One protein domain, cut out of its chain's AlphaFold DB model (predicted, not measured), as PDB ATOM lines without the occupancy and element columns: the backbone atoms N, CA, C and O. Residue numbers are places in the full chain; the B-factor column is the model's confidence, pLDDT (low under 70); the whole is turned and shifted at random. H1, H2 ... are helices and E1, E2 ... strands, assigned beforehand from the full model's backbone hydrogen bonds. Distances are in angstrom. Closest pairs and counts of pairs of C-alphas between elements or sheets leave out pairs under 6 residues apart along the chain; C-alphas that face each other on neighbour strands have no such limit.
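What this domain is: This is residues 228 to 263 and 272 to 317 of the 708 residues of the protein "Cyclic nucleotide-binding domain-containing protein" of Deltaproteobacteria bacterium RBG_16_58_17 (UniProt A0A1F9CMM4). A twisted five-stranded antiparallel sheet makes a wall, with H2 over one face and H3 following it at a corner. H1 sits beyond one end of the strands, between E1 and E2 along the chain, and E6 runs on past the other end. The printed part has 82 residues, in the order E1 H1 E2 E3 E4 H2 H3 E5 E6; the sheet order is E2 - E3 - E4 - E1 - E5, and the class is mixed, helices and strands. It is compact, with a radius of gyration of the C-alphas of 12.6 A, yet elongated, spanning 36 by 23 by 21 A.

How they stand to each other: Inner strands E4, residues 272 to 277, and E1, residues 230 to 235, are antiparallel at 160 degrees, with N 232 and O 273 2.9 A apart. Edge strand E5, residues 307 to 311, pairs with E1 through N 311 and O 231, 2.8 A. E3, residues 259 to 263, pairs with E4 through N 263 and O 274, 2.8 A, and forms a hairpin with edge strand E2, residues 248 to 253, through N 252 and O 262, 2.8 A. H2, residues 282 to 290, is on the sheet at a height of 9.7 A. H3, residues 292 to 298, only grazes the sheet; it and H2 only just touch, only at the corner, with 3 pairs of C-alphas within 8 A, the closest those of Lys 289 and Lys 295, 5.7 A. E4, H2 H3 and E5 form a split strand-helix-strand unit, two strands running the same way with E1 between them, its crossover right-handed. H1, residues 238 to 245, is not on the sheet. In H1 and H2 every O i to N i+4 pair is within hydrogen-bond range, in H3 2 of 3.

Where its parts are: E1 begins at C-alpha 230 (39.776, 115.677, 80.067) and is 16.7 A long; E4 is 16.5 A, E2 15.8 A and H2 12.4 A. E6, residues 314 to 316, ends at C-alpha 316 (42.087, 117.140, 66.743) and pairs with no named strand.

The domain as a whole: The C-alphas farthest apart, of Gly 301 and Leu 317, are 38.6 A apart. Residues 264 to 271 are not printed; C-alphas 263 and 272 are 7.9 A apart across the cut. Of the links printed whole, H3 to E5 is short and the others are tight. The mean pLDDT of the printed part is 88.1, and residue 302 is under 70.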
ATOM      1  N   LYS A 228      42.412 120.936  74.268       91.25
ATOM      2  CA  LYS A 228      42.562 120.152  75.490       91.25
ATOM      3  C   LYS A 228      41.205 119.581  75.905       91.25
ATOM      4  O   LYS A 228      40.216 120.304  75.971       91.25
ATOM      5  N   THR A 229      41.176 118.285  76.170       92.19
ATOM      6  CA  THR A 229      40.032 117.550  76.728       92.19
ATOM      7  C   THR A 229      40.410 117.012  78.105       92.19
ATOM      8  O   THR A 229      41.550 117.191  78.534       92.19
ATOM      9  N   TYR A 230      39.483 116.371  78.812       94.56
ATOM     10  CA  TYR A 230      39.776 115.677  80.067       94.56
ATOM     11  C   TYR A 230      39.219 114.263  80.022       94.56
ATOM     12  O   TYR A 230      38.053 114.078  79.694       94.56
ATOM     13  N   ASN A 231      40.047 113.284  80.381       94.38
ATOM     14  CA  ASN A 231      39.643 111.891  80.513       94.38
ATOM     15  C   ASN A 231      40.073 111.362  81.878       94.38
ATOM     16  O   ASN A 231      41.226 111.557  82.273       94.38
ATOM     17  N   CYS A 232      39.193 110.642  82.567       94.44
ATOM     18  CA  CYS A 232      39.564 109.870  83.746       94.44
ATOM     19  C   CYS A 232      38.869 108.511  83.789       94.44
ATOM     20  O   CYS A 232      37.784 108.339  83.242       94.44
ATOM     21  N   GLU A 233      39.505 107.555  84.455       94.69
ATOM     22  CA  GLU A 233      38.962 106.215  84.687       94.69
ATOM     23  C   GLU A 233      38.488 106.127  86.136       94.69
ATOM     24  O   GLU A 233      39.246 106.461  87.050       94.69
ATOM     25  N   LEU A 234      37.236 105.719  86.333       93.12
ATOM     26  CA  LEU A 234      36.597 105.567  87.639       93.12
ATOM     27  C   LEU A 234      36.371 104.081  87.906       93.12
ATOM     28  O   LEU A 234      35.688 103.426  87.122       93.12
ATOM     29  N   GLU A 235      36.922 103.550  88.994       92.38
ATOM     30  CA  GLU A 235      36.722 102.154  89.396       92.38
ATOM     31  C   GLU A 235      35.448 102.005  90.228       92.38
ATOM     32  O   GLU A 235      35.452 102.110  91.453       92.38
ATOM     33  N   LEU A 236      34.323 101.795  89.550       89.81
ATOM     34  CA  LEU A 236      33.011 101.717  90.195       89.81
ATOM     35  C   LEU A 236      32.713 100.298  90.725       89.81
ATOM     36  O   LEU A 236      32.009 100.130  91.726       89.81
ATOM     37  N   GLY A 237      33.314  99.276  90.111       87.62
ATOM     38  CA  GLY A 237      33.074  97.855  90.369       87.62
ATOM     39  C   GLY A 237      32.038  97.254  89.413       87.62
ATOM     40  O   GLY A 237      31.130  97.952  88.960       87.62
ATOM     41  N   ALA A 238      32.179  95.957  89.115       85.00
ATOM     42  CA  ALA A 238      31.344  95.231  88.150       85.00
ATOM     43  C   ALA A 238      29.844  95.398  88.427       85.00
ATOM     44  O   ALA A 238      29.096  95.784  87.533       85.00
ATOM     45  N   ASP A 239      29.427  95.186  89.676       84.62
ATOM     46  CA  ASP A 239      28.023  95.238  90.094       84.62
ATOM     47  C   ASP A 239      27.431  96.632  89.906       84.62
ATOM     48  O   ASP A 239      26.322  96.782  89.400       84.62
ATOM     49  N   PHE A 240      28.184  97.674  90.272       87.12
ATOM     50  CA  PHE A 240      27.729  99.047  90.092       87.12
ATOM     51  C   PHE A 240      27.595  99.367  88.604       87.12
ATOM     52  O   PHE A 240      26.553  99.854  88.171       87.12
ATOM     53  N   VAL A 241      28.621  99.068  87.801       87.25
ATOM     54  CA  VAL A 241      28.578  99.316  86.353       87.25
ATOM     55  C   VAL A 241      27.435  98.530  85.709       87.25
ATOM     56  O   VAL A 241      26.676  99.103  84.932       87.25
ATOM     57  N   GLY A 242      27.263  97.254  86.055       83.88
ATOM     58  CA  GLY A 242      26.199  96.388  85.552       83.88
ATOM     59  C   GLY A 242      24.801  96.887  85.911       83.88
ATOM     60  O   GLY A 242      23.972  97.039  85.016       83.88
ATOM     61  N   ASN A 243      24.561  97.212  87.185       83.31
ATOM     62  CA  ASN A 243      23.230  97.555  87.693       83.31
ATOM     63  C   ASN A 243      22.830  99.014  87.419       83.31
ATOM     64  O   ASN A 243      21.670  99.285  87.116       83.31
ATOM     65  N   LYS A 244      23.761  99.973  87.540       84.62
ATOM     66  CA  LYS A 244      23.467 101.413  87.384       84.62
ATOM     67  C   LYS A 244      23.664 101.928  85.963       84.62
ATOM     68  O   LYS A 244      22.876 102.761  85.525       84.62
ATOM     69  N   LEU A 245      24.725 101.500  85.274       88.44
ATOM     70  CA  LEU A 245      25.060 102.002  83.930       88.44
ATOM     71  C   LEU A 245      24.591 101.033  82.832       88.44
ATOM     72  O   LEU A 245      24.170 101.450  81.749       88.44
ATOM     73  N   GLY A 246      24.624  99.728  83.113       86.12
ATOM     74  CA  GLY A 246      24.212  98.681  82.188       86.12
ATOM     75  C   GLY A 246      24.966  98.765  80.861       86.12
ATOM     76  O   GLY A 246      26.174  98.994  80.819       86.12
ATOM     77  N   SER A 247      24.252  98.573  79.756       85.19
ATOM     78  CA  SER A 247      24.796  98.699  78.392       85.19
ATOM     79  C   SER A 247      24.544 100.087  77.791       85.19
ATOM     80  O   SER A 247      24.467 100.234  76.569       85.19
ATOM     81  N   SER A 248      24.409 101.107  78.648       87.88
ATOM     82  CA  SER A 248      24.124 102.478  78.232       87.88
ATOM     83  C   SER A 248      25.361 103.368  78.293       87.88
ATOM     84  O   SER A 248      26.053 103.417  79.308       87.88
ATOM     85  N   MET A 249      25.608 104.157  77.247       90.00
ATOM     86  CA  MET A 249      26.524 105.299  77.357       90.00
ATOM     87  C   MET A 249      25.777 106.533  77.850       90.00
ATOM     88  O   MET A 249      24.700 106.859  77.356       90.00
ATOM     89  N   HIS A 250      26.361 107.243  78.808       92.56
ATOM     90  CA  HIS A 250      25.737 108.410  79.420       92.56
ATOM     91  C   HIS A 250      26.342 109.680  78.826       92.56
ATOM     92  O   HIS A 250      27.517 109.968  79.026       92.56
ATOM     93  N   ALA A 251      25.545 110.425  78.070       92.19
ATOM     94  CA  ALA A 251      25.901 111.690  77.449       92.19
ATOM     95  C   ALA A 251      25.413 112.858  78.313       92.19
ATOM     96  O   ALA A 251      24.254 112.899  78.711       92.19
ATOM     97  N   PHE A 252      26.273 113.842  78.548       92.19
ATOM     98  CA  PHE A 252      25.979 115.023  79.351       92.19
ATOM     99  C   PHE A 252      25.973 116.270  78.466       92.19
ATOM    100  O   PHE A 252      26.991 116.637  77.873       92.19
ATOM    101  N   LEU A 253      24.826 116.944  78.417       89.69
ATOM    102  CA  LEU A 253      24.629 118.269  77.828       89.69
ATOM    103  C   LEU A 253      24.158 119.231  78.923       89.69
ATOM    104  O   LEU A 253      23.073 119.806  78.853       89.69
ATOM    105  N   LEU A 254      24.963 119.351  79.978       88.19
ATOM    106  CA  LEU A 254      24.676 120.254  81.087       88.19
ATOM    107  C   LEU A 254      24.927 121.704  80.659       88.19
ATOM    108  O   LEU A 254      25.848 121.984  79.885       88.19
ATOM    109  N   ASN A 255      24.129 122.629  81.188       87.75
ATOM    110  CA  ASN A 255      24.338 124.065  81.034       87.75
ATOM    111  C   ASN A 255      25.434 124.544  82.001       87.75
ATOM    112  O   ASN A 255      25.181 125.294  82.941       87.75
ATOM    113  N   LEU A 256      26.652 124.040  81.804       85.31
ATOM    114  CA  LEU A 256      27.839 124.461  82.539       85.31
ATOM    115  C   LEU A 256      28.722 125.321  81.625       85.31
ATOM    116  O   LEU A 256      28.912 124.963  80.456       85.31
ATOM    117  N   PRO A 257      29.283 126.436  82.130       79.94
ATOM    118  CA  PRO A 257      30.199 127.258  81.349       79.94
ATOM    119  C   PRO A 257      31.392 126.407  80.912       79.94
ATOM    120  O   PRO A 257      31.790 125.494  81.626       79.94
ATOM    121  N   ASN A 258      31.965 126.701  79.744       82.94
ATOM    122  CA  ASN A 258      33.143 126.016  79.190       82.94
ATOM    123  C   ASN A 258      32.943 124.557  78.750       82.94
ATOM    124  O   ASN A 258      33.813 124.017  78.070       82.94
ATOM    125  N   MET A 259      31.809 123.930  79.053       87.12
ATOM    126  CA  MET A 259      31.486 122.579  78.607       87.12
ATOM    127  C   MET A 259      30.857 122.609  77.222       87.12
ATOM    128  O   MET A 259      29.889 123.331  77.015       87.12
ATOM    129  N   GLU A 260      31.304 121.756  76.306       87.00
ATOM    130  CA  GLU A 260      30.554 121.442  75.085       87.00
ATOM    131  C   GLU A 260      29.766 120.146  75.264       87.00
ATOM    132  O   GLU A 260      28.557 120.109  75.028       87.00
ATOM    133  N   PHE A 261      30.442 119.097  75.731       87.50
ATOM    134  CA  PHE A 261      29.905 117.746  75.834       87.50
ATOM    135  C   PHE A 261      30.653 116.939  76.898       87.50
ATOM    136  O   PHE A 261      31.855 117.116  77.089       87.50
ATOM    137  N   GLY A 262      29.956 116.026  77.567       91.94
ATOM    138  CA  GLY A 262      30.561 115.026  78.440       91.94
ATOM    139  C   GLY A 262      30.022 113.638  78.132       91.94
ATOM    140  O   GLY A 262      28.883 113.501  77.695       91.94
ATOM    141  N   ALA A 263      30.817 112.607  78.384       93.62
ATOM    142  CA  ALA A 263      30.399 111.219  78.269       93.62
ATOM    143  C   ALA A 263      30.945 110.387  79.428       93.62
ATOM    144  O   ALA A 263      32.111 110.524  79.783       93.62
ATOM    145  N   THR A 272      34.844 105.232  82.000       95.06
ATOM    146  CA  THR A 272      35.666 106.336  81.510       95.06
ATOM    147  C   THR A 272      34.819 107.595  81.421       95.06
ATOM    148  O   THR A 272      33.876 107.654  80.631       95.06
ATOM    149  N   LEU A 273      35.165 108.616  82.198       95.56
ATOM    150  CA  LEU A 273      34.593 109.952  82.074       95.56
ATOM    151  C   LEU A 273      35.426 110.763  81.075       95.56
ATOM    152  O   LEU A 273      36.621 110.952  81.276       95.56
ATOM    153  N   CYS A 274      34.785 111.264  80.023       94.62
ATOM    154  CA  CYS A 274      35.366 112.127  79.001       94.62
ATOM    155  C   CYS A 274      34.638 113.470  78.992       94.62
ATOM    156  O   CYS A 274      33.416 113.512  78.871       94.62
ATOM    157  N   LEU A 275      35.380 114.568  79.095       94.31
ATOM    158  CA  LEU A 275      34.856 115.927  79.055       94.31
ATOM    159  C   LEU A 275      35.507 116.697  77.912       94.31
ATOM    160  O   LEU A 275      36.728 116.681  77.718       94.31
ATOM    161  N   ILE A 276      34.661 117.395  77.166       90.75
ATOM    162  CA  ILE A 276      35.014 118.147  75.974       90.75
ATOM    163  C   ILE A 276      34.461 119.563  76.114       90.75
ATOM    164  O   ILE A 276      33.296 119.761  76.461       90.75
ATOM    165  N   GLY A 277      35.305 120.556  75.853       87.38
ATOM    166  CA  GLY A 277      34.985 121.945  76.128       87.38
ATOM    167  C   GLY A 277      36.163 122.880  75.893       87.38
ATOM    168  O   GLY A 277      37.235 122.458  75.451       87.38
ATOM    169  N   ASN A 278      35.955 124.153  76.204       84.00
ATOM    170  CA  ASN A 278      36.971 125.192  76.107       84.00
ATOM    171  C   ASN A 278      37.618 125.393  77.474       84.00
ATOM    172  O   ASN A 278      36.958 125.856  78.389       84.00
ATOM    173  N   ASN A 279      38.910 125.095  77.607       80.12
ATOM    174  CA  ASN A 279      39.653 125.279  78.860       80.12
ATOM    175  C   ASN A 279      39.090 124.464  80.046       80.12
ATOM    176  O   ASN A 279      38.751 125.009  81.092       80.12
ATOM    177  N   ILE A 280      38.995 123.141  79.876       86.56
ATOM    178  CA  ILE A 280      38.646 122.222  80.967       86.56
ATOM    179  C   ILE A 280      39.823 122.140  81.945       86.56
ATOM    180  O   ILE A 280      40.833 121.486  81.664       86.56
ATOM    181  N   ASP A 281      39.688 122.818  83.080       87.06
ATOM    182  CA  ASP A 281      40.637 122.802  84.190       87.06
ATOM    183  C   ASP A 281      40.144 121.925  85.354       87.06
ATOM    184  O   ASP A 281      39.041 121.373  85.338       87.06
ATOM    185  N   SER A 282      40.988 121.760  86.373       86.75
ATOM    186  CA  SER A 282      40.669 120.928  87.537       86.75
ATOM    187  C   SER A 282      39.461 121.445  88.327       86.75
ATOM    188  O   SER A 282      38.706 120.641  88.873       86.75
ATOM    189  N   ASN A 283      39.251 122.764  88.366       87.69
ATOM    190  CA  ASN A 283      38.125 123.372  89.075       87.69
ATOM    191  C   ASN A 283      36.807 123.009  88.391       87.69
ATOM    192  O   ASN A 283      35.890 122.520  89.046       87.69
ATOM    193  N   PHE A 284      36.748 123.158  87.066       90.69
ATOM    194  CA  PHE A 284      35.604 122.742  86.268       90.69
ATOM    195  C   PHE A 284      35.313 121.247  86.442       90.69
ATOM    196  O   PHE A 284      34.158 120.869  86.624       90.69
ATOM    197  N   VAL A 285      36.340 120.390  86.415       90.25
ATOM    198  CA  VAL A 285      36.169 118.939  86.603       90.25
ATOM    199  C   VAL A 285      35.534 118.627  87.959       90.25
ATOM    200  O   VAL A 285      34.624 117.802  88.024       90.25
ATOM    201  N   ASN A 286      35.978 119.286  89.029       88.00
ATOM    202  CA  ASN A 286      35.404 119.097  90.360       88.00
ATOM    203  C   ASN A 286      33.949 119.583  90.410       88.00
ATOM    204  O   ASN A 286      33.075 118.834  90.841       88.00
ATOM    205  N   SER A 287      33.653 120.771  89.874       88.75
ATOM    206  CA  SER A 287      32.276 121.270  89.771       88.75
ATOM    207  C   SER A 287      31.374 120.350  88.941       88.75
ATOM    208  O   SER A 287      30.210 120.156  89.282       88.75
ATOM    209  N   PHE A 288      31.903 119.751  87.871       91.75
ATOM    210  CA  PHE A 288      31.176 118.780  87.056       91.75
ATOM    211  C   PHE A 288      30.846 117.515  87.855       91.75
ATOM    212  O   PHE A 288      29.709 117.053  87.809       91.75
ATOM    213  N   LYS A 289      31.811 116.962  88.600       89.88
ATOM    214  CA  LYS A 289      31.611 115.759  89.426       89.88
ATOM    215  C   LYS A 289      30.616 115.982  90.567       89.88
ATOM    216  O   LYS A 289      29.840 115.079  90.862       89.88
ATOM    217  N   GLU A 290      30.595 117.180  91.150       88.19
ATOM    218  CA  GLU A 290      29.650 117.548  92.212       88.19
ATOM    219  C   GLU A 290      28.241 117.888  91.705       88.19
ATOM    220  O   GLU A 290      27.298 117.949  92.494       88.19
ATOM    221  N   HIS A 291      28.049 118.078  90.396       89.44
ATOM    222  CA  HIS A 291      26.715 118.297  89.842       89.44
ATOM    223  C   HIS A 291      25.820 117.084  90.143       89.44
ATOM    224  O   HIS A 291      26.163 115.961  89.780       89.44
ATOM    225  N   GLN A 292      24.638 117.298  90.737       86.62
ATOM    226  CA  GLN A 292      23.786 116.222  91.274       86.62
ATOM    227  C   GLN A 292      23.540 115.074  90.278       86.62
ATOM    228  O   GLN A 292      23.666 113.901  90.627       86.62
ATOM    229  N   THR A 293      23.234 115.404  89.017       85.56
ATOM    230  CA  THR A 293      23.030 114.417  87.940       85.56
ATOM    231  C   THR A 293      24.247 113.521  87.706       85.56
ATOM    232  O   THR A 293      24.090 112.339  87.417       85.56
ATOM    233  N   VAL A 294      25.455 114.077  87.822       90.12
ATOM    234  CA  VAL A 294      26.717 113.356  87.633       90.12
ATOM    235  C   VAL A 294      27.039 112.555  88.887       90.12
ATOM    236  O   VAL A 294      27.264 111.352  88.784       90.12
ATOM    237  N   LYS A 295      26.980 113.193  90.062       87.88
ATOM    238  CA  LYS A 295      27.254 112.589  91.373       87.88
ATOM    239  C   LYS A 295      26.482 111.279  91.570       87.88
ATOM    240  O   LYS A 295      27.075 110.245  91.857       87.88
ATOM    241  N   ASN A 296      25.189 111.268  91.240       84.31
ATOM    242  CA  ASN A 296      24.324 110.082  91.326       84.31
ATOM    243  C   ASN A 296      24.788 108.860  90.497       84.31
ATOM    244  O   ASN A 296      24.344 107.736  90.765       84.31
ATOM    245  N   LEU A 297      25.626 109.078  89.477       86.94
ATOM    246  CA  LEU A 297      26.144 108.058  88.559       86.94
ATOM    247  C   LEU A 297      27.587 107.638  88.865       86.94
ATOM    248  O   LEU A 297      28.042 106.644  88.307       86.94
ATOM    249  N   ILE A 298      28.309 108.383  89.707       87.56
ATOM    250  CA  ILE A 298      29.736 108.142  89.988       87.56
ATOM    251  C   ILE A 298      30.064 107.995  91.482       87.56
ATOM    252  O   ILE A 298      31.215 107.736  91.832       87.56
ATOM    253  N   THR A 299      29.084 108.163  92.370       84.50
ATOM    254  CA  THR A 299      29.230 107.982  93.821       84.50
ATOM    255  C   THR A 299      29.040 106.520  94.218       84.50
ATOM    256  O   THR A 299      28.051 105.887  93.839       84.50
ATOM    257  N   LYS A 300      29.984 106.005  95.013       73.88
ATOM    258  CA  LYS A 300      29.937 104.676  95.632       73.88
ATOM    259  C   LYS A 300      30.035 104.858  97.149       73.88
ATOM    260  O   LYS A 300      31.065 105.301  97.640       73.88
ATOM    261  N   GLY A 301      28.973 104.513  97.879       73.06
ATOM    262  CA  GLY A 301      28.849 104.892  99.292       73.06
ATOM    263  C   GLY A 301      28.519 106.380  99.422       73.06
ATOM    264  O   GLY A 301      27.637 106.858  98.710       73.06
ATOM    265  N   ASP A 302      29.241 107.095 100.285       68.19
ATOM    266  CA  ASP A 302      28.974 108.509 100.590       68.19
ATOM    267  C   ASP A 302      29.777 109.499  99.720       68.19
ATOM    268  O   ASP A 302      29.375 110.654  99.566       68.19
ATOM    269  N   ASP A 303      30.857 109.041  99.069       75.81
ATOM    270  CA  ASP A 303      31.794 109.894  98.325       75.81
ATOM    271  C   ASP A 303      31.842 109.609  96.813       75.81
ATOM    272  O   ASP A 303      31.570 108.509  96.316       75.81
ATOM    273  N   VAL A 304      32.211 110.640  96.047       81.44
ATOM    274  CA  VAL A 304      32.502 110.513  94.612       81.44
ATOM    275  C   VAL A 304      33.701 109.587  94.422       81.44
ATOM    276  O   VAL A 304      34.765 109.811  94.998       81.44
ATOM    277  N   THR A 305      33.550 108.577  93.563       83.75
ATOM    278  CA  THR A 305      34.621 107.608  93.304       83.75
ATOM    279  C   THR A 305      35.880 108.326  92.794       83.75
ATOM    280  O   THR A 305      35.802 109.077  91.810       83.75
ATOM    281  N   PRO A 306      37.052 108.119  93.424       86.31
ATOM    282  CA  PRO A 306      38.291 108.734  92.975       86.31
ATOM    283  C   PRO A 306      38.711 108.184  91.608       86.31
ATOM    284  O   PRO A 306      38.416 107.047  91.242       86.31
ATOM    285  N   ALA A 307      39.424 109.000  90.834       89.69
ATOM    286  CA  ALA A 307      39.940 108.566  89.543       89.69
ATOM    287  C   ALA A 307      41.185 107.684  89.721       89.69
ATOM    288  O   ALA A 307      42.190 108.154  90.254       89.69
ATOM    289  N   SER A 308      41.164 106.459  89.189       89.69
ATOM    290  CA  SER A 308      42.340 105.570  89.142       89.69
ATOM    291  C   SER A 308      43.449 106.177  88.278       89.69
ATOM    292  O   SER A 308      44.641 106.084  88.572       89.69
ATOM    293  N   CYS A 309      43.058 106.864  87.202       91.25
ATOM    294  CA  CYS A 309      43.941 107.746  86.455       91.25
ATOM    295  C   CYS A 309      43.168 108.882  85.792       91.25
ATOM    296  O   CYS A 309      41.988 108.739  85.471       91.25
ATOM    297  N   GLN A 310      43.860 109.989  85.531       93.00
ATOM    298  CA  GLN A 310      43.324 111.136  84.808       93.00
ATOM    299  C   GLN A 310      44.370 111.727  83.863       93.00
ATOM    300  O   GLN A 310      45.571 111.664  84.130       93.00
ATOM    301  N   CYS A 311      43.918 112.300  82.755       92.38
ATOM    302  CA  CYS A 311      44.767 112.953  81.769       92.38
ATOM    303  C   CYS A 311      44.004 114.064  81.048       92.38
ATOM    304  O   CYS A 311      42.772 114.099  81.045       92.38
ATOM    305  N   SER A 312      44.748 114.966  80.408       93.38
ATOM    306  CA  SER A 312      44.162 116.050  79.622       93.38
ATOM    307  C   SER A 312      44.683 116.062  78.186       93.38
ATOM    308  O   SER A 312      45.502 116.919  77.837       93.38
ATOM    309  N   PRO A 313      44.272 115.085  77.362       92.94
ATOM    310  CA  PRO A 313      44.822 114.914  76.031       92.94
ATOM    311  C   PRO A 313      44.301 115.978  75.066       92.94
ATOM    312  O   PRO A 313      43.213 116.541  75.230       92.94
ATOM    313  N   LEU A 314      45.082 116.216  74.020       92.44
ATOM    314  CA  LEU A 314      44.676 116.996  72.865       92.44
ATOM    315  C   LEU A 314      43.772 116.160  71.952       92.44
ATOM    316  O   LEU A 314      44.091 115.013  71.638       92.44
ATOM    317  N   ALA A 315      42.676 116.758  71.492       90.44
ATOM    318  CA  ALA A 315      41.788 116.221  70.466       90.44
ATOM    319  C   ALA A 315      41.865 117.088  69.203       90.44
ATOM    320  O   ALA A 315      41.798 118.317  69.293       90.44
ATOM    321  N   SER A 316      42.007 116.452  68.038       91.50
ATOM    322  CA  SER A 316      42.087 117.140  66.743       91.50
ATOM    323  C   SER A 316      40.758 117.816  66.384       91.50
ATOM    324  O   SER A 316      39.685 117.257  66.608       91.50
ATOM    325  N   LEU A 317      40.825 119.026  65.823       87.69
ATOM    326  CA  LEU A 317      39.664 119.822  65.411       87.69
ATOM    327  C   LEU A 317      39.436 119.837  63.892       87.69
ATOM    328  O   LEU A 317      38.556 120.558  63.421       87.69
TER     329      LEU A 317